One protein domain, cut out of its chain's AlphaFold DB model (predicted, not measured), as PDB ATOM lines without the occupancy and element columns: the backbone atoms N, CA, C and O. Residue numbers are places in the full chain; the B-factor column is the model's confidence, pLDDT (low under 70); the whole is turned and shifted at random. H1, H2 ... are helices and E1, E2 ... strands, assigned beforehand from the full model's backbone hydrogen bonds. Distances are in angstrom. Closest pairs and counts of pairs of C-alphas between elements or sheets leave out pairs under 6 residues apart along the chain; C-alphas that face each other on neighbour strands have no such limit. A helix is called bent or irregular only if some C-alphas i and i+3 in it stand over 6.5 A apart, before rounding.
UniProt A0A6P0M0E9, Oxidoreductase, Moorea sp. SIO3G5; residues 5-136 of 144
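What this domain is: This is residues 5 to 136 of the 144 residues of the protein "Oxidoreductase" of Moorea sp. SIO3G5 (UniProt A0A6P0M0E9). A strongly twisted sheet of four parallel strands, with the long helix H3 over one face, is extended past one end of its strands by a small antiparallel strand pair, E4 and E6, on which H5 packs. H6 and the loop after it make that far end of the elongated shape, while residues 23 to 31, which stand free, stick out at the other. The printed part has 132 residues, with six named helices and six named strands in the order E1 H1 H2 E2 E3 E4 H3 E5 H4 H5 H6 E6; the class is mixed, helices and strands. The large sheet has the order E2, E1, E3, E5. The whole is only just compact, close to loose, with a radius of gyration of the C-alphas of 16.9 A, and spans 51 by 28 by 28 A.

Where its parts are: In the large sheet, E1 is residues 5 to 10, 17.2 A long from C-alpha 5 at (71.344, 136.313, 153.194); E2 is 35 to 39, E3 is 53 to 59 at 16.2 A, and E5 is 78 to 83 at 12.9 A. The helices are H1, 16 to 22; H2, 27 to 34; H3, 65 to 77, 18.5 A long; H4, 86 to 90; H5, 93 to 99; and H6, 104 to 113, 12.3 A long. E4 is 62 to 64, and E6 is 131 to 136, ending with C-alpha 136 at (60.991, 115.044, 165.221).

How they stand to each other: E1 and E3 are parallel at 22 degrees, with N 7 and O 55 2.9 A apart, within hydrogen-bond range. Likewise within hydrogen-bond range are N 6 and O 36, 2.8 A apart, across the parallel neighbours E1 and E2, and N 56 and O 80, 2.8 A apart, across the parallel neighbours E3 and E5. H3 is on this sheet at a height of 10.4 A, the helix of its two layers, and runs along the strands, at 15 degrees to E3 on the local plane. E1, H1, H2 and E2 form a strand-helix-strand unit, two parallel neighbour strands joined through helices, with a right-handed crossover. H1 only grazes the sheet with residues 16 to 18, and H2 is only just not on it, with 4 pairs of C-alphas within 10 A. H4 stands at the sheet's level, 1.1 A. E3 runs on into E4 at 74 degrees across a break of 2 residues. E4 and E6 are antiparallel, with N 62 and O 136 2.8 A apart. The closest C-alphas of H5 and E6, those of Ala 95 and Val 135, are 5.0 A apart. H5 and H6 are close but not clearly touching, with C-alphas 97 and 106 closest at 6.9 A. H5 is only just irregular: C-alphas 94 and 97 are 6.6 A apart. Every O i to N i+4 pair is within hydrogen-bond range in H1, H3 and H4, against 2 of 4 in H2, 5 of 6 in H6 and 0 of 3 in H5, where 3 of 4 O i to N i+3 pairs are.

The domain as a whole: The two C-alphas farthest apart, those of Gln 33 and Val 117, are 51.7 A apart. The printed part has no cut. The links E2 to E3 and H6 to E6 are long, with 13 and 17 residues. The mean pLDDT of the printed part is 96.0, and no printed residue is under 70.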
ATOM      1  N   LYS A   5      70.802 136.793 151.917       97.94
ATOM      2  CA  LYS A   5      71.344 136.313 153.194       97.94
ATOM      3  C   LYS A   5      71.014 134.836 153.368       97.94
ATOM      4  O   LYS A   5      69.870 134.480 153.658       97.94
ATOM      5  N   LEU A   6      72.020 133.991 153.175       97.81
ATOM      6  CA  LEU A   6      71.931 132.544 153.301       97.81
ATOM      7  C   LEU A   6      72.480 132.113 154.660       97.81
ATOM      8  O   LEU A   6      73.611 132.440 155.016       97.81
ATOM      9  N   ALA A   7      71.693 131.338 155.395       98.44
ATOM     10  CA  ALA A   7      72.155 130.621 156.571       98.44
ATOM     11  C   ALA A   7      72.062 129.110 156.356       98.44
ATOM     12  O   ALA A   7      71.239 128.611 155.588       98.44
ATOM     13  N   THR A   8      72.892 128.377 157.081       98.12
ATOM     14  CA  THR A   8      72.848 126.917 157.147       98.12
ATOM     15  C   THR A   8      72.988 126.496 158.606       98.12
ATOM     16  O   THR A   8      73.758 127.128 159.325       98.12
ATOM     17  N   VAL A   9      72.242 125.495 159.065       97.88
ATOM     18  CA  VAL A   9      72.181 125.088 160.480       97.88
ATOM     19  C   VAL A   9      72.318 123.575 160.603       97.88
ATOM     20  O   VAL A   9      71.797 122.834 159.766       97.88
ATOM     21  N   TRP A  10      72.996 123.129 161.664       96.88
ATOM     22  CA  TRP A  10      73.039 121.731 162.093       96.88
ATOM     23  C   TRP A  10      72.180 121.529 163.330       96.88
ATOM     24  O   TRP A  10      72.438 122.106 164.384       96.88
ATOM     25  N   LEU A  11      71.190 120.664 163.194       97.06
ATOM     26  CA  LEU A  11      70.515 119.987 164.291       97.06
ATOM     27  C   LEU A  11      71.082 118.537 164.368       97.06
ATOM     28  O   LEU A  11      72.180 118.305 163.848       97.06
ATOM     29  N   PRO A  12      70.439 117.517 164.983       94.00
ATOM     30  CA  PRO A  12      70.917 116.130 164.946       94.00
ATOM     31  C   PRO A  12      70.900 115.566 163.524       94.00
ATOM     32  O   PRO A  12      69.889 115.073 163.016       94.00
ATOM     33  N   GLY A  13      72.071 115.620 162.904       93.69
ATOM     34  CA  GLY A  13      72.403 115.043 161.612       93.69
ATOM     35  C   GLY A  13      73.809 114.451 161.636       93.69
ATOM     36  O   GLY A  13      74.420 114.289 162.691       93.69
ATOM     37  N   CYS A  14      74.323 114.102 160.460       96.69
ATOM     38  CA  CYS A  14      75.656 113.520 160.313       96.69
ATOM     39  C   CYS A  14      76.655 114.464 159.637       96.69
ATOM     40  O   CYS A  14      77.751 114.019 159.311       96.69
ATOM     41  N   SER A  15      76.289 115.731 159.399       96.94
ATOM     42  CA  SER A  15      76.968 116.719 158.537       96.94
ATOM     43  C   SER A  15      76.988 116.376 157.042       96.94
ATOM     44  O   SER A  15      77.521 117.130 156.230       96.94
ATOM     45  N   GLY A  16      76.393 115.247 156.652       97.69
ATOM     46  CA  GLY A  16      76.454 114.730 155.288       97.69
ATOM     47  C   GLY A  16      75.744 115.614 154.266       97.69
ATOM     48  O   GLY A  16      76.204 115.703 153.129       97.69
ATOM     49  N   CYS A  17      74.668 116.312 154.643       98.06
ATOM     50  CA  CYS A  17      73.992 117.225 153.717       98.06
ATOM     51  C   CYS A  17      74.852 118.465 153.458       98.06
ATOM     52  O   CYS A  17      74.950 118.908 152.318       98.06
ATOM     53  N   HIS A  18      75.554 118.968 154.475       97.50
ATOM     54  CA  HIS A  18      76.544 120.026 154.288       97.50
ATOM     55  C   HIS A  18      77.764 119.570 153.497       97.50
ATOM     56  O   HIS A  18      78.230 120.335 152.663       97.50
ATOM     57  N   MET A  19      78.267 118.347 153.691       97.56
ATOM     58  CA  MET A  19      79.349 117.838 152.839       97.56
ATOM     59  C   MET A  19      78.887 117.748 151.385       97.56
ATOM     60  O   MET A  19      79.564 118.257 150.505       97.56
ATOM     61  N   SER A  20      77.672 117.248 151.144       97.69
ATOM     62  CA  SER A  20      77.093 117.226 149.798       97.69
ATOM     63  C   SER A  20      76.881 118.628 149.206       97.69
ATOM     64  O   SER A  20      76.975 118.795 147.995       97.69
ATOM     65  N   PHE A  21      76.600 119.641 150.035       96.62
ATOM     66  CA  PHE A  21      76.575 121.043 149.611       96.62
ATOM     67  C   PHE A  21      77.977 121.568 149.272       96.62
ATOM     68  O   PHE A  21      78.120 122.351 148.338       96.62
ATOM     69  N   LEU A  22      79.006 121.150 150.011       96.25
ATOM     70  CA  LEU A  22      80.392 121.537 149.744       96.25
ATOM     71  C   LEU A  22      80.984 120.823 148.519       96.25
ATOM     72  O   LEU A  22      81.804 121.418 147.826       96.25
ATOM     73  N   ASP A  23      80.492 119.629 148.188       97.31
ATOM     74  CA  ASP A  23      80.808 118.881 146.960       97.31
ATOM     75  C   ASP A  23      80.278 119.564 145.675       97.31
ATOM     76  O   ASP A  23      80.309 118.992 144.588       97.31
ATOM     77  N   LEU A  24      79.762 120.795 145.774       97.12
ATOM     78  CA  LEU A  24      79.538 121.674 144.625       97.12
ATOM     79  C   LEU A  24      80.850 122.251 144.058       97.12
ATOM     80  O   LEU A  24      80.821 122.860 142.988       97.12
ATOM     81  N   ASP A  25      81.974 122.088 144.762       96.19
ATOM     82  CA  ASP A  25      83.316 122.468 144.315       96.19
ATOM     83  C   ASP A  25      83.378 123.924 143.797       96.19
ATOM     84  O   ASP A  25      83.046 124.872 144.519       96.19
ATOM     85  N   GLU A  26      83.793 124.148 142.546       96.94
ATOM     86  CA  GLU A  26      83.895 125.482 141.952       96.94
ATOM     87  C   GLU A  26      82.557 126.233 141.861       96.94
ATOM     88  O   GLU A  26      82.555 127.467 141.857       96.94
ATOM     89  N   TRP A  27      81.415 125.536 141.847       97.62
ATOM     90  CA  TRP A  27      80.104 126.188 141.794       97.62
ATOM     91  C   TRP A  27      79.790 126.953 143.080       97.62
ATOM     92  O   TRP A  27      78.979 127.879 143.057       97.62
ATOM     93  N   LEU A  28      80.476 126.659 144.190       96.50
ATOM     94  CA  LEU A  28      80.400 127.488 145.395       96.50
ATOM     95  C   LEU A  28      80.904 128.912 145.140       96.50
ATOM     96  O   LEU A  28      80.357 129.866 145.693       96.50
ATOM     97  N   LEU A  29      81.918 129.077 144.283       95.88
ATOM     98  CA  LEU A  29      82.444 130.396 143.922       95.88
ATOM     99  C   LEU A  29      81.436 131.186 143.083       95.88
ATOM    100  O   LEU A  29      81.354 132.408 143.212       95.88
ATOM    101  N   GLU A  30      80.653 130.499 142.253       96.44
ATOM    102  CA  GLU A  30      79.541 131.101 141.518       96.44
ATOM    103  C   GLU A  30      78.400 131.472 142.470       96.44
ATOM    104  O   GLU A  30      77.934 132.612 142.462       96.44
ATOM    105  N   LEU A  31      78.010 130.559 143.365       95.88
ATOM    106  CA  LEU A  31      76.980 130.797 144.376       95.88
ATOM    107  C   LEU A  31      77.319 132.005 145.262       95.88
ATOM    108  O   LEU A  31      76.454 132.846 145.517       95.88
ATOM    109  N   ALA A  32      78.584 132.148 145.664       95.38
ATOM    110  CA  ALA A  32      79.075 133.260 146.477       95.38
ATOM    111  C   ALA A  32      78.902 134.639 145.811       95.38
ATOM    112  O   ALA A  32      78.968 135.672 146.487       95.38
ATOM    113  N   GLN A  33      78.656 134.707 144.498       96.56
ATOM    114  CA  GLN A  33      78.308 135.960 143.822       96.56
ATOM    115  C   GLN A  33      76.874 136.409 144.137       96.56
ATOM    116  O   GLN A  33      76.601 137.611 144.141       96.56
ATOM    117  N   TYR A  34      75.982 135.467 144.456       97.06
ATOM    118  CA  TYR A  34      74.554 135.698 144.690       97.06
ATOM    119  C   TYR A  34      74.173 135.741 146.171       97.06
ATOM    120  O   TYR A  34      73.199 136.412 146.523       97.06
ATOM    121  N   VAL A  35      74.928 135.050 147.029       96.88
ATOM    122  CA  VAL A  35      74.604 134.903 148.454       96.88
ATOM    123  C   VAL A  35      75.667 135.505 149.367       96.88
ATOM    124  O   VAL A  35      76.853 135.549 149.036       96.88
ATOM    125  N   ASP A  36      75.220 135.966 150.526       96.00
ATOM    126  CA  ASP A  36      76.046 136.293 151.681       96.00
ATOM    127  C   ASP A  36      75.793 135.233 152.759       96.00
ATOM    128  O   ASP A  36      74.656 135.073 153.211       96.00
ATOM    129  N   VAL A  37      76.821 134.458 153.119       96.12
ATOM    130  CA  VAL A  37      76.693 133.384 154.115       96.12
ATOM    131  C   VAL A  37      76.799 134.002 155.502       96.12
ATOM    132  O   VAL A  37      77.887 134.255 156.009       96.12
ATOM    133  N   VAL A  38      75.647 134.250 156.117       96.94
ATOM    134  CA  VAL A  38      75.556 134.987 157.385       96.94
ATOM    135  C   VAL A  38      75.638 134.084 158.613       96.94
ATOM    136  O   VAL A  38      75.894 134.567 159.709       96.94
ATOM    137  N   TYR A  39      75.434 132.776 158.456       98.00
ATOM    138  CA  TYR A  39      75.571 131.796 159.533       98.00
ATOM    139  C   TYR A  39      75.786 130.400 158.944       98.00
ATOM    140  O   TYR A  39      75.040 129.978 158.059       98.00
ATOM    141  N   SER A  40      76.808 129.681 159.406       96.94
ATOM    142  CA  SER A  40      77.079 128.310 158.972       96.94
ATOM    143  C   SER A  40      78.019 127.596 159.947       96.94
ATOM    144  O   SER A  40      79.067 128.161 160.253       96.94
ATOM    145  N   PRO A  41      77.728 126.345 160.351       94.00
ATOM    146  CA  PRO A  41      78.621 125.531 161.177       94.00
ATOM    147  C   PRO A  41      80.011 125.278 160.575       94.00
ATOM    148  O   PRO A  41      80.948 124.989 161.313       94.00
ATOM    149  N   VAL A  42      80.153 125.366 159.246       91.38
ATOM    150  CA  VAL A  42      81.390 125.015 158.513       91.38
ATOM    151  C   VAL A  42      81.993 126.169 157.713       91.38
ATOM    152  O   VAL A  42      83.064 126.012 157.136       91.38
ATOM    153  N   GLY A  43      81.329 127.327 157.675       84.31
ATOM    154  CA  GLY A  43      81.738 128.464 156.842       84.31
ATOM    155  C   GLY A  43      81.659 129.831 157.520       84.31
ATOM    156  O   GLY A  43      81.891 130.837 156.854       84.31
ATOM    157  N   SER A  44      81.313 129.896 158.810       90.50
ATOM    158  CA  SER A  44      81.201 131.148 159.562       90.50
ATOM    159  C   SER A  44      81.635 130.974 161.018       90.50
ATOM    160  O   SER A  44      81.327 129.973 161.660       90.50
ATOM    161  N   ASP A  45      82.313 131.985 161.562       92.50
ATOM    162  CA  ASP A  45      82.689 132.034 162.979       92.50
ATOM    163  C   ASP A  45      81.581 132.609 163.880       92.50
ATOM    164  O   ASP A  45      81.714 132.591 165.108       92.50
ATOM    165  N   LEU A  46      80.483 133.101 163.295       94.62
ATOM    166  CA  LEU A  46      79.347 133.647 164.037       94.62
ATOM    167  C   LEU A  46      78.667 132.552 164.863       94.62
ATOM    168  O   LEU A  46      78.347 131.478 164.359       94.62
ATOM    169  N   LYS A  47      78.470 132.830 166.156       93.00
ATOM    170  CA  LYS A  47      77.885 131.880 167.116       93.00
ATOM    171  C   LYS A  47      76.387 132.078 167.307       93.00
ATOM    172  O   LYS A  47      75.671 131.107 167.506       93.00
ATOM    173  N   GLU A  48      75.931 133.317 167.166       95.50
ATOM    174  CA  GLU A  48      74.525 133.698 167.278       95.50
ATOM    175  C   GLU A  48      73.857 133.708 165.904       95.50
ATOM    176  O   GLU A  48      74.419 134.239 164.940       95.50
ATOM    177  N   TYR A  49      72.643 133.165 165.818       97.62
ATOM    178  CA  TYR A  49      71.873 133.190 164.581       97.62
ATOM    179  C   TYR A  49      71.394 134.623 164.267       97.62
ATOM    180  O   TYR A  49      70.708 135.226 165.096       97.62
ATOM    181  N   PRO A  50      71.721 135.210 163.103       97.31
ATOM    182  CA  PRO A  50      71.421 136.612 162.815       97.31
ATOM    183  C   PRO A  50      69.936 136.850 162.509       97.31
ATOM    184  O   PRO A  50      69.192 135.936 162.168       97.31
ATOM    185  N   GLU A  51      69.499 138.107 162.592       97.56
ATOM    186  CA  GLU A  51      68.155 138.514 162.168       97.56
ATOM    187  C   GLU A  51      68.054 138.734 160.649       97.56
ATOM    188  O   GLU A  51      69.036 139.060 159.973       97.56
ATOM    189  N   ASN A  52      66.820 138.687 160.133       97.25
ATOM    190  CA  ASN A  52      66.474 139.002 158.743       97.25
ATOM    191  C   ASN A  52      67.191 138.110 157.717       97.25
ATOM    192  O   ASN A  52      67.663 138.603 156.689       97.25
ATOM    193  N   VAL A  53      67.274 136.808 157.992       98.44
ATOM    194  CA  VAL A  53      67.806 135.811 157.057       98.44
ATOM    195  C   VAL A  53      66.790 135.564 155.944       98.44
ATOM    196  O   VAL A  53      65.596 135.389 156.195       98.44
ATOM    197  N   ASP A  54      67.247 135.554 154.694       98.62
ATOM    198  CA  ASP A  54      66.361 135.346 153.550       98.62
ATOM    199  C   ASP A  54      66.039 133.862 153.358       98.62
ATOM    200  O   ASP A  54      64.874 133.499 153.185       98.62
ATOM    201  N   VAL A  55      67.059 133.004 153.415       98.44
ATOM    202  CA  VAL A  55      66.919 131.553 153.257       98.44
ATOM    203  C   VAL A  55      67.800 130.838 154.272       98.44
ATOM    204  O   VAL A  55      68.993 131.124 154.364       98.44
ATOM    205  N   CYS A  56      67.231 129.877 154.994       98.44
ATOM    206  CA  CYS A  56      67.966 128.982 155.877       98.44
ATOM    207  C   CYS A  56      67.832 127.525 155.429       98.44
ATOM    208  O   CYS A  56      66.718 127.014 155.297       98.44
ATOM    209  N   LEU A  57      68.965 126.845 155.242       98.38
ATOM    210  CA  LEU A  57      69.029 125.398 155.038       98.38
ATOM    211  C   LEU A  57      69.227 124.711 156.391       98.38
ATOM    212  O   LEU A  57      70.222 124.960 157.070       98.38
ATOM    213  N   VAL A  58      68.296 123.853 156.795       98.25
ATOM    214  CA  VAL A  58      68.344 123.178 158.098       98.25
ATOM    215  C   VAL A  58      68.618 121.700 157.892       98.25
ATOM    216  O   VAL A  58      67.764 120.982 157.378       98.25
ATOM    217  N   GLU A  59      69.804 121.248 158.289       98.12
ATOM    218  CA  GLU A  59      70.149 119.828 158.329       98.12
ATOM    219  C   GLU A  59      69.813 119.237 159.702       98.12
ATOM    220  O   GLU A  59      70.089 119.848 160.732       98.12
ATOM    221  N   GLY A  60      69.305 118.003 159.714       97.81
ATOM    222  CA  GLY A  60      69.027 117.255 160.941       97.81
ATOM    223  C   GLY A  60      67.588 117.400 161.438       97.81
ATOM    224  O   GLY A  60      66.868 118.306 161.028       97.81
ATOM    225  N   GLY A  61      67.163 116.459 162.284       96.56
ATOM    226  CA  GLY A  61      65.859 116.505 162.966       96.56
ATOM    227  C   GLY A  61      65.905 117.370 164.231       96.56
ATOM    228  O   GLY A  61      66.796 118.188 164.383       96.56
ATOM    229  N   ILE A  62      65.002 117.158 165.184       97.56
ATOM    230  CA  ILE A  62      64.991 117.829 166.494       97.56
ATOM    231  C   ILE A  62      65.024 116.735 167.564       97.56
ATOM    232  O   ILE A  62      64.082 115.948 167.630       97.56
ATOM    233  N   ALA A  63      66.099 116.624 168.356       97.06
ATOM    234  CA  ALA A  63      66.286 115.500 169.292       97.06
ATOM    235  C   ALA A  63      66.517 115.901 170.753       97.06
ATOM    236  O   ALA A  63      66.458 115.024 171.620       97.06
ATOM    237  N   ASN A  64      66.810 117.169 171.030       96.50
ATOM    238  CA  ASN A  64      67.054 117.691 172.372       96.50
ATOM    239  C   ASN A  64      66.549 119.137 172.506       96.50
ATOM    240  O   ASN A  64      66.141 119.747 171.514       96.50
ATOM    241  N   GLU A  65      66.560 119.655 173.732       95.81
ATOM    242  CA  GLU A  65      66.073 121.004 174.044       95.81
ATOM    243  C   GLU A  65      66.844 122.111 173.307       95.81
ATOM    244  O   GLU A  65      66.212 122.996 172.736       95.81
ATOM    245  N   ASP A  66      68.173 122.017 173.198       96.06
ATOM    246  CA  ASP A  66      68.981 123.001 172.454       96.06
ATOM    247  C   ASP A  66      68.600 123.054 170.968       96.06
ATOM    248  O   ASP A  66      68.561 124.121 170.356       96.06
ATOM    249  N   ASN A  67      68.304 121.902 170.353       96.75
ATOM    250  CA  ASN A  67      67.845 121.860 168.966       96.75
ATOM    251  C   ASN A  67      66.493 122.550 168.816       96.75
ATOM    252  O   ASN A  67      66.273 123.235 167.818       96.75
ATOM    253  N   LEU A  68      65.601 122.341 169.789       96.31
ATOM    254  CA  LEU A  68      64.274 122.938 169.813       96.31
ATOM    255  C   LEU A  68      64.367 124.460 169.984       96.31
ATOM    256  O   LEU A  68      63.701 125.204 169.267       96.31
ATOM    257  N   GLU A  69      65.222 124.947 170.880       95.94
ATOM    258  CA  GLU A  69      65.463 126.382 171.049       95.94
ATOM    259  C   GLU A  69      66.054 127.000 169.774       95.94
ATOM    260  O   GLU A  69      65.534 127.995 169.257       95.94
ATOM    261  N   LEU A  70      67.093 126.371 169.216       96.81
ATOM    262  CA  LEU A  70      67.755 126.859 168.014       96.81
ATOM    263  C   LEU A  70      66.797 126.918 166.822       96.81
ATOM    264  O   LEU A  70      66.757 127.930 166.128       96.81
ATOM    265  N   ILE A  71      66.007 125.872 166.563       97.38
ATOM    266  CA  ILE A  71      65.129 125.867 165.387       97.38
ATOM    267  C   ILE A  71      64.000 126.901 165.499       97.38
ATOM    268  O   ILE A  71      63.654 127.534 164.500       97.38
ATOM    269  N   ASN A  72      63.505 127.155 166.713       96.44
ATOM    270  CA  ASN A  72      62.556 128.233 166.982       96.44
ATOM    271  C   ASN A  72      63.167 129.612 166.694       96.44
ATOM    272  O   ASN A  72      62.571 130.418 165.975       96.44
ATOM    273  N   GLN A  73      64.396 129.856 167.163       97.19
ATOM    274  CA  GLN A  73      65.137 131.083 166.859       97.19
ATOM    275  C   GLN A  73      65.363 131.252 165.347       97.19
ATOM    276  O   GLN A  73      65.173 132.338 164.793       97.19
ATOM    277  N   VAL A  74      65.741 130.171 164.660       97.38
ATOM    278  CA  VAL A  74      65.971 130.154 163.209       97.38
ATOM    279  C   VAL A  74      64.689 130.494 162.454       97.38
ATOM    280  O   VAL A  74      64.726 131.293 161.516       97.38
ATOM    281  N   ARG A  75      63.547 129.937 162.860       96.62
ATOM    282  CA  ARG A  75      62.248 130.209 162.236       96.62
ATOM    283  C   ARG A  75      61.810 131.647 162.381       96.62
ATOM    284  O   ARG A  75      61.370 132.222 161.386       96.62
ATOM    285  N   GLU A  76      61.923 132.208 163.579       96.94
ATOM    286  CA  GLU A  76      61.550 133.596 163.848       96.94
ATOM    287  C   GLU A  76      62.374 134.565 162.989       96.94
ATOM    288  O   GLU A  76      61.860 135.558 162.474       96.94
ATOM    289  N   ARG A  77      63.658 134.250 162.786       97.94
ATOM    290  CA  ARG A  77      64.621 135.134 162.119       97.94
ATOM    291  C   ARG A  77      64.787 134.877 160.618       97.94
ATOM    292  O   ARG A  77      65.497 135.644 159.963       97.94
ATOM    293  N   SER A  78      64.123 133.857 160.065       98.12
ATOM    294  CA  SER A  78      64.210 133.468 158.649       98.12
ATOM    295  C   SER A  78      62.914 133.690 157.884       98.12
ATOM    296  O   SER A  78      61.838 133.272 158.314       98.12
ATOM    297  N   LYS A  79      63.019 134.227 156.665       97.94
ATOM    298  CA  LYS A  79      61.886 134.307 155.730       97.94
ATOM    299  C   LYS A  79      61.534 132.925 155.178       97.94
ATOM    300  O   LYS A  79      60.385 132.493 155.276       97.94
ATOM    301  N   ILE A  80      62.522 132.212 154.631       97.88
ATOM    302  CA  ILE A  80      62.360 130.866 154.069       97.88
ATOM    303  C   ILE A  80      63.212 129.880 154.863       97.88
ATOM    304  O   ILE A  80      64.397 130.116 155.089       97.88
ATOM    305  N   LEU A  81      62.608 128.757 155.241       97.25
ATOM    306  CA  LEU A  81      63.261 127.664 155.952       97.25
ATOM    307  C   LEU A  81      63.099 126.388 155.126       97.25
ATOM    308  O   LEU A  81      61.995 126.070 154.684       97.25
ATOM    309  N   VAL A  82      64.205 125.698 154.864       97.88
ATOM    310  CA  VAL A  82      64.256 124.514 154.000       97.88
ATOM    311  C   VAL A  82      64.739 123.326 154.819       97.88
ATOM    312  O   VAL A  82      65.860 123.346 155.326       97.88
ATOM    313  N   SER A  83      63.923 122.273 154.915       97.56
ATOM    314  CA  SER A  83      64.366 120.980 155.444       97.56
ATOM    315  C   SER A  83      65.398 120.379 154.491       97.56
ATOM    316  O   SER A  83      65.062 119.889 153.413       97.56
ATOM    317  N   PHE A  84      66.668 120.465 154.869       97.75
ATOM    318  CA  PHE A  84      67.798 120.114 154.029       97.75
ATOM    319  C   PHE A  84      68.321 118.720 154.391       97.75
ATOM    320  O   PHE A  84      69.141 118.545 155.288       97.75
ATOM    321  N   GLY A  85      67.812 117.719 153.672       97.50
ATOM    322  CA  GLY A  85      68.177 116.315 153.849       97.50
ATOM    323  C   GLY A  85      67.140 115.488 154.599       97.50
ATOM    324  O   GLY A  85      66.224 116.009 155.232       97.50
ATOM    325  N   ASP A  86      67.286 114.167 154.529       96.75
ATOM    326  CA  ASP A  86      66.238 113.249 154.983       96.75
ATOM    327  C   ASP A  86      66.052 113.257 156.508       96.75
ATOM    328  O   ASP A  86      64.928 113.168 156.989       96.75
ATOM    329  N   CYS A  87      67.113 113.496 157.289       97.50
ATOM    330  CA  CYS A  87      66.962 113.728 158.729       97.50
ATOM    331  C   CYS A  87      66.074 114.954 159.020       97.50
ATOM    332  O   CYS A  87      65.266 114.916 159.936       97.50
ATOM    333  N   ALA A  88      66.160 116.025 158.232       97.75
ATOM    334  CA  ALA A  88      65.303 117.193 158.437       97.75
ATOM    335  C   ALA A  88      63.860 116.957 157.965       97.75
ATOM    336  O   ALA A  88      62.918 117.500 158.545       97.75
ATOM    337  N   VAL A  89      63.675 116.142 156.921       97.19
ATOM    338  CA  VAL A  89      62.358 115.857 156.333       97.19
ATOM    339  C   VAL A  89      61.600 114.790 157.116       97.19
ATOM    340  O   VAL A  89      60.403 114.947 157.323       97.19
ATOM    341  N   THR A  90      62.254 113.718 157.561       96.38
ATOM    342  CA  THR A  90      61.597 112.540 158.154       96.38
ATOM    343  C   THR A  90      62.196 112.099 159.490       96.38
ATOM    344  O   THR A  90      61.775 111.079 160.029       96.38
ATOM    345  N   ALA A  91      63.181 112.829 160.030       95.75
ATOM    346  CA  ALA A  91      63.997 112.457 161.195       95.75
ATOM    347  C   ALA A  91      64.888 111.209 161.005       95.75
ATOM    348  O   ALA A  91      65.905 111.095 161.687       95.75
ATOM    349  N   ASN A  92      64.574 110.339 160.036       95.69
ATOM    350  CA  ASN A  92      65.358 109.209 159.527       95.69
ATOM    351  C   ASN A  92      66.145 108.437 160.615       95.69
ATOM    352  O   ASN A  92      65.553 107.969 161.587       95.69
ATOM    353  N   VAL A  93      67.465 108.266 160.462       96.69
ATOM    354  CA  VAL A  93      68.279 107.384 161.313       96.69
ATOM    355  C   VAL A  93      68.228 107.797 162.791       96.69
ATOM    356  O   VAL A  93      67.983 106.921 163.623       96.69
ATOM    357  N   PRO A  94      68.374 109.088 163.158       96.06
ATOM    358  CA  PRO A  94      68.141 109.535 164.532       96.06
ATOM    359  C   PRO A  94      66.793 109.091 165.126       96.06
ATOM    360  O   PRO A  94      66.736 108.715 166.298       96.06
ATOM    361  N   ALA A  95      65.719 109.066 164.331       96.19
ATOM    362  CA  ALA A  95      64.385 108.664 164.781       96.19
ATOM    363  C   ALA A  95      64.220 107.162 165.020       96.19
ATOM    364  O   ALA A  95      63.200 106.752 165.572       96.19
ATOM    365  N   MET A  96      65.203 106.319 164.682       96.00
ATOM    366  CA  MET A  96      65.122 104.887 164.987       96.00
ATOM    367  C   MET A  96      64.959 104.620 166.489       96.00
ATOM    368  O   MET A  96      64.314 103.639 166.860       96.00
ATOM    369  N   ARG A  97      65.470 105.511 167.356       95.75
ATOM    370  CA  ARG A  97      65.253 105.416 168.809       95.75
ATOM    371  C   ARG A  97      63.784 105.576 169.210       95.75
ATOM    372  O   ARG A  97      63.386 105.052 170.238       95.75
ATOM    373  N   ASN A  98      62.957 106.232 168.391       95.50
ATOM    374  CA  ASN A  98      61.536 106.438 168.689       95.50
ATOM    375  C   ASN A  98      60.764 105.105 168.744       95.50
ATOM    376  O   ASN A  98      59.704 105.043 169.353       95.50
ATOM    377  N   MET A  99      61.288 104.038 168.121       95.75
ATOM    378  CA  MET A  99      60.725 102.679 168.191       95.75
ATOM    379  C   MET A  99      61.139 101.910 169.454       95.75
ATOM    380  O   MET A  99      60.664 100.800 169.674       95.75
ATOM    381  N   LEU A 100      62.065 102.462 170.239       94.50
ATOM    382  CA  LEU A 100      62.640 101.855 171.435       94.50
ATOM    383  C   LEU A 100      62.130 102.558 172.697       94.50
ATOM    384  O   LEU A 100      62.907 102.742 173.619       94.50
ATOM    385  N   ASP A 101      60.876 103.014 172.721       90.38
ATOM    386  CA  ASP A 101      60.311 103.753 173.862       90.38
ATOM    387  C   ASP A 101      61.150 104.991 174.259       90.38
ATOM    388  O   ASP A 101      61.397 105.260 175.433       90.38
ATOM    389  N   GLY A 102      61.635 105.723 173.250       90.81
ATOM    390  CA  GLY A 102      62.226 107.050 173.411       90.81
ATOM    391  C   GLY A 102      63.732 107.080 173.688       90.81
ATOM    392  O   GLY A 102      64.527 106.319 173.126       90.81
ATOM    393  N   ALA A 103      64.163 108.055 174.491       94.31
ATOM    394  CA  ALA A 103      65.581 108.343 174.719       94.31
ATOM    395  C   ALA A 103      66.240 107.421 175.761       94.31
ATOM    396  O   ALA A 103      67.452 107.191 175.708       94.31
ATOM    397  N   GLU A 104      65.471 106.888 176.712       94.94
ATOM    398  CA  GLU A 104      66.018 106.163 177.860       94.94
ATOM    399  C   GLU A 104      66.815 104.906 177.448       94.94
ATOM    400  O   GLU A 104      67.952 104.758 177.919       94.94
ATOM    401  N   PRO A 105      66.329 104.021 176.551       95.75
ATOM    402  CA  PRO A 105      67.075 102.802 176.233       95.75
ATOM    403  C   PRO A 105      68.393 103.062 175.507       95.75
ATOM    404  O   PRO A 105      69.385 102.385 175.783       95.75
ATOM    405  N   VAL A 106      68.454 104.078 174.638       95.44
ATOM    406  CA  VAL A 106      69.710 104.445 173.962       95.44
ATOM    407  C   VAL A 106      70.723 105.057 174.932       95.44
ATOM    408  O   VAL A 106      71.911 104.750 174.838       95.44
ATOM    409  N   LEU A 107      70.265 105.846 175.910       95.69
ATOM    410  CA  LEU A 107      71.115 106.413 176.958       95.69
ATOM    411  C   LEU A 107      71.680 105.329 177.883       95.69
ATOM    412  O   LEU A 107      72.890 105.287 178.109       95.69
ATOM    413  N   LYS A 108      70.834 104.414 178.376       96.31
ATOM    414  CA  LYS A 108      71.275 103.278 179.205       96.31
ATOM    415  C   LYS A 108      72.280 102.412 178.458       96.31
ATOM    416  O   LYS A 108      73.328 102.074 179.013       96.31
ATOM    417  N   ARG A 109      71.995 102.103 177.189       96.50
ATOM    418  CA  ARG A 109      72.883 101.291 176.361       96.50
ATOM    419  C   ARG A 109      74.254 101.939 176.203       96.50
ATOM    420  O   ARG A 109      75.259 101.271 176.422       96.50
ATOM    421  N   ALA A 110      74.296 103.217 175.829       95.62
ATOM    422  CA  ALA A 110      75.540 103.920 175.532       95.62
ATOM    423  C   ALA A 110      76.378 104.213 176.786       95.62
ATOM    424  O   ALA A 110      77.592 104.033 176.759       95.62
ATOM    425  N   TYR A 111      75.740 104.648 177.874       96.38
ATOM    426  CA  TYR A 111      76.450 105.221 179.018       96.38
ATOM    427  C   TYR A 111      76.516 104.320 180.253       96.38
ATOM    428  O   TYR A 111      77.379 104.537 181.101       96.38
ATOM    429  N   LEU A 112      75.641 103.313 180.382       97.00
ATOM    430  CA  LEU A 112      75.658 102.384 181.520       97.00
ATOM    431  C   LEU A 112      76.166 101.001 181.114       97.00
ATOM    432  O   LEU A 112      77.109 100.492 181.708       97.00
ATOM    433  N   GLU A 113      75.556 100.388 180.101       97.44
ATOM    434  CA  GLU A 113      75.864  99.003 179.714       97.44
ATOM    435  C   GLU A 113      77.177  98.866 178.939       97.44
ATOM    436  O   GLU A 113      77.835  97.830 179.021       97.44
ATOM    437  N   LEU A 114      77.528  99.890 178.159       96.81
ATOM    438  CA  LEU A 114      78.760  99.964 177.370       96.81
ATOM    439  C   LEU A 114      79.825 100.870 178.009       96.81
ATOM    440  O   LEU A 114      80.846 101.145 177.386       96.81
ATOM    441  N   GLY A 115      79.593 101.358 179.232       93.81
ATOM    442  CA  GLY A 115      80.540 102.215 179.940       93.81
ATOM    443  C   GLY A 115      81.664 101.407 180.594       93.81
ATOM    444  O   GLY A 115      81.417 100.681 181.552       93.81
ATOM    445  N   ASP A 116      82.903 101.577 180.125       93.94
ATOM    446  CA  ASP A 116      84.056 100.814 180.633       93.94
ATOM    447  C   ASP A 116      84.614 101.335 181.971       93.94
ATOM    448  O   ASP A 116      85.060 100.554 182.811       93.94
ATOM    449  N   VAL A 117      84.643 102.662 182.161       93.38
ATOM    450  CA  VAL A 117      85.374 103.308 183.275       93.38
ATOM    451  C   VAL A 117      84.430 103.899 184.320       93.38
ATOM    452  O   VAL A 117      84.564 103.608 185.507       93.38
ATOM    453  N   THR A 118      83.470 104.716 183.881       92.62
ATOM    454  CA  THR A 118      82.538 105.432 184.763       92.62
ATOM    455  C   THR A 118      81.126 105.339 184.187       92.62
ATOM    456  O   THR A 118      80.663 106.298 183.566       92.62
ATOM    457  N   PRO A 119      80.448 104.184 184.321       95.75
ATOM    458  CA  PRO A 119      79.098 104.017 183.804       95.75
ATOM    459  C   PRO A 119      78.120 104.890 184.599       95.75
ATOM    460  O   PRO A 119      77.783 104.593 185.745       95.75
ATOM    461  N   GLN A 120      77.684 105.988 183.992       95.81
ATOM    462  CA  GLN A 120      76.702 106.915 184.547       95.81
ATOM    463  C   GLN A 120      76.009 107.664 183.413       95.81
ATOM    464  O   GLN A 120      76.623 107.928 182.380       95.81
ATOM    465  N   LEU A 121      74.746 108.039 183.604       94.62
ATOM    466  CA  LEU A 121      74.072 108.912 182.647       94.62
ATOM    467  C   LEU A 121      74.713 110.310 182.687       94.62
ATOM    468  O   LEU A 121      74.993 110.804 183.782       94.62
ATOM    469  N   PRO A 122      74.959 110.950 181.528       91.69
ATOM    470  CA  PRO A 122      75.469 112.311 181.500       91.69
ATOM    471  C   PRO A 122      74.403 113.261 182.050       91.69
ATOM    472  O   PRO A 122      73.262 113.253 181.594       91.69
ATOM    473  N   TYR A 123      74.783 114.072 183.032       92.75
ATOM    474  CA  TYR A 123      73.922 115.096 183.609       92.75
ATOM    475  C   TYR A 123      74.777 116.255 184.111       92.75
ATOM    476  O   TYR A 123      75.620 116.068 184.986       92.75
ATOM    477  N   GLU A 124      74.554 117.438 183.550       93.44
ATOM    478  CA  GLU A 124      75.116 118.698 184.034       93.44
ATOM    479  C   GLU A 124      74.141 119.824 183.646       93.44
ATOM    480  O   GLU A 124      73.990 120.104 182.449       93.44
ATOM    481  N   PRO A 125      73.435 120.438 184.615       90.50
ATOM    482  CA  PRO A 125      72.409 121.441 184.341       90.50
ATOM    483  C   PRO A 125      72.927 122.613 183.499       90.50
ATOM    484  O   PRO A 125      73.920 123.248 183.845       90.50
ATOM    485  N   GLY A 126      72.231 122.918 182.401       89.62
ATOM    486  CA  GLY A 126      72.587 124.014 181.492       89.62
ATOM    487  C   GLY A 126      73.812 123.755 180.609       89.62
ATOM    488  O   GLY A 126      74.236 124.660 179.896       89.62
ATOM    489  N   ILE A 127      74.395 122.552 180.660       94.19
ATOM    490  CA  ILE A 127      75.508 122.139 179.792       94.19
ATOM    491  C   ILE A 127      75.113 120.934 178.939       94.19
ATOM    492  O   ILE A 127      75.426 120.897 177.753       94.19
ATOM    493  N   VAL A 128      74.455 119.936 179.532       95.75
ATOM    494  CA  VAL A 128      73.967 118.760 178.807       95.75
ATOM    495  C   VAL A 128      72.470 118.940 178.559       95.75
ATOM    496  O   VAL A 128      71.711 118.862 179.527       95.75
ATOM    497  N   PRO A 129      72.029 119.167 177.310       95.31
ATOM    498  CA  PRO A 129      70.611 119.331 177.016       95.31
ATOM    499  C   PRO A 129      69.854 118.020 177.195       95.31
ATOM    500  O   PRO A 129      70.334 116.948 176.801       95.31
ATOM    501  N   GLU A 130      68.644 118.108 177.743       94.38
ATOM    502  CA  GLU A 130      67.773 116.945 177.853       94.38
ATOM    503  C   GLU A 130      67.339 116.481 176.459       94.38
ATOM    504  O   GLU A 130      67.046 117.270 175.556       94.38
ATOM    505  N   LEU A 131      67.335 115.162 176.257       95.88
ATOM    506  CA  LEU A 131      66.852 114.582 175.011       95.88
ATOM    507  C   LEU A 131      65.324 114.616 175.005       95.88
ATOM    508  O   LEU A 131      64.691 114.183 175.962       95.88
ATOM    509  N   LEU A 132      64.742 115.042 173.887       95.31
ATOM    510  CA  LEU A 132      63.309 114.909 173.661       95.31
ATOM    511  C   LEU A 132      62.923 113.430 173.624       95.31
ATOM    512  O   LEU A 132      63.690 112.587 173.144       95.31
ATOM    513  N   GLU A 133      61.695 113.136 174.040       93.25
ATOM    514  CA  GLU A 133      61.157 111.774 174.024       93.25
ATOM    515  C   GLU A 133      61.196 111.160 172.617       93.25
ATOM    516  O   GLU A 133      61.528 109.992 172.435       93.25
ATOM    517  N   GLN A 134      60.932 111.975 171.596       95.25
ATOM    518  CA  GLN A 134      60.995 111.576 170.196       95.25
ATOM    519  C   GLN A 134      61.894 112.523 169.414       95.25
ATOM    520  O   GLN A 134      61.923 113.725 169.672       95.25
ATOM    521  N   VAL A 135      62.618 111.984 168.435       96.81
ATOM    522  CA  VAL A 135      63.218 112.817 167.391       96.81
ATOM    523  C   VAL A 135      62.137 113.203 166.394       96.81
ATOM    524  O   VAL A 135      61.463 112.318 165.862       96.81
ATOM    525  N   LEU A 136      61.997 114.498 166.130       96.44
ATOM    526  CA  LEU A 136      60.991 115.044 165.221       96.44
ATOM    527  C   LEU A 136      61.640 115.545 163.922       96.44
ATOM    528  O   LEU A 136      62.772 116.034 163.952       96.44
TER     529      LEU A 136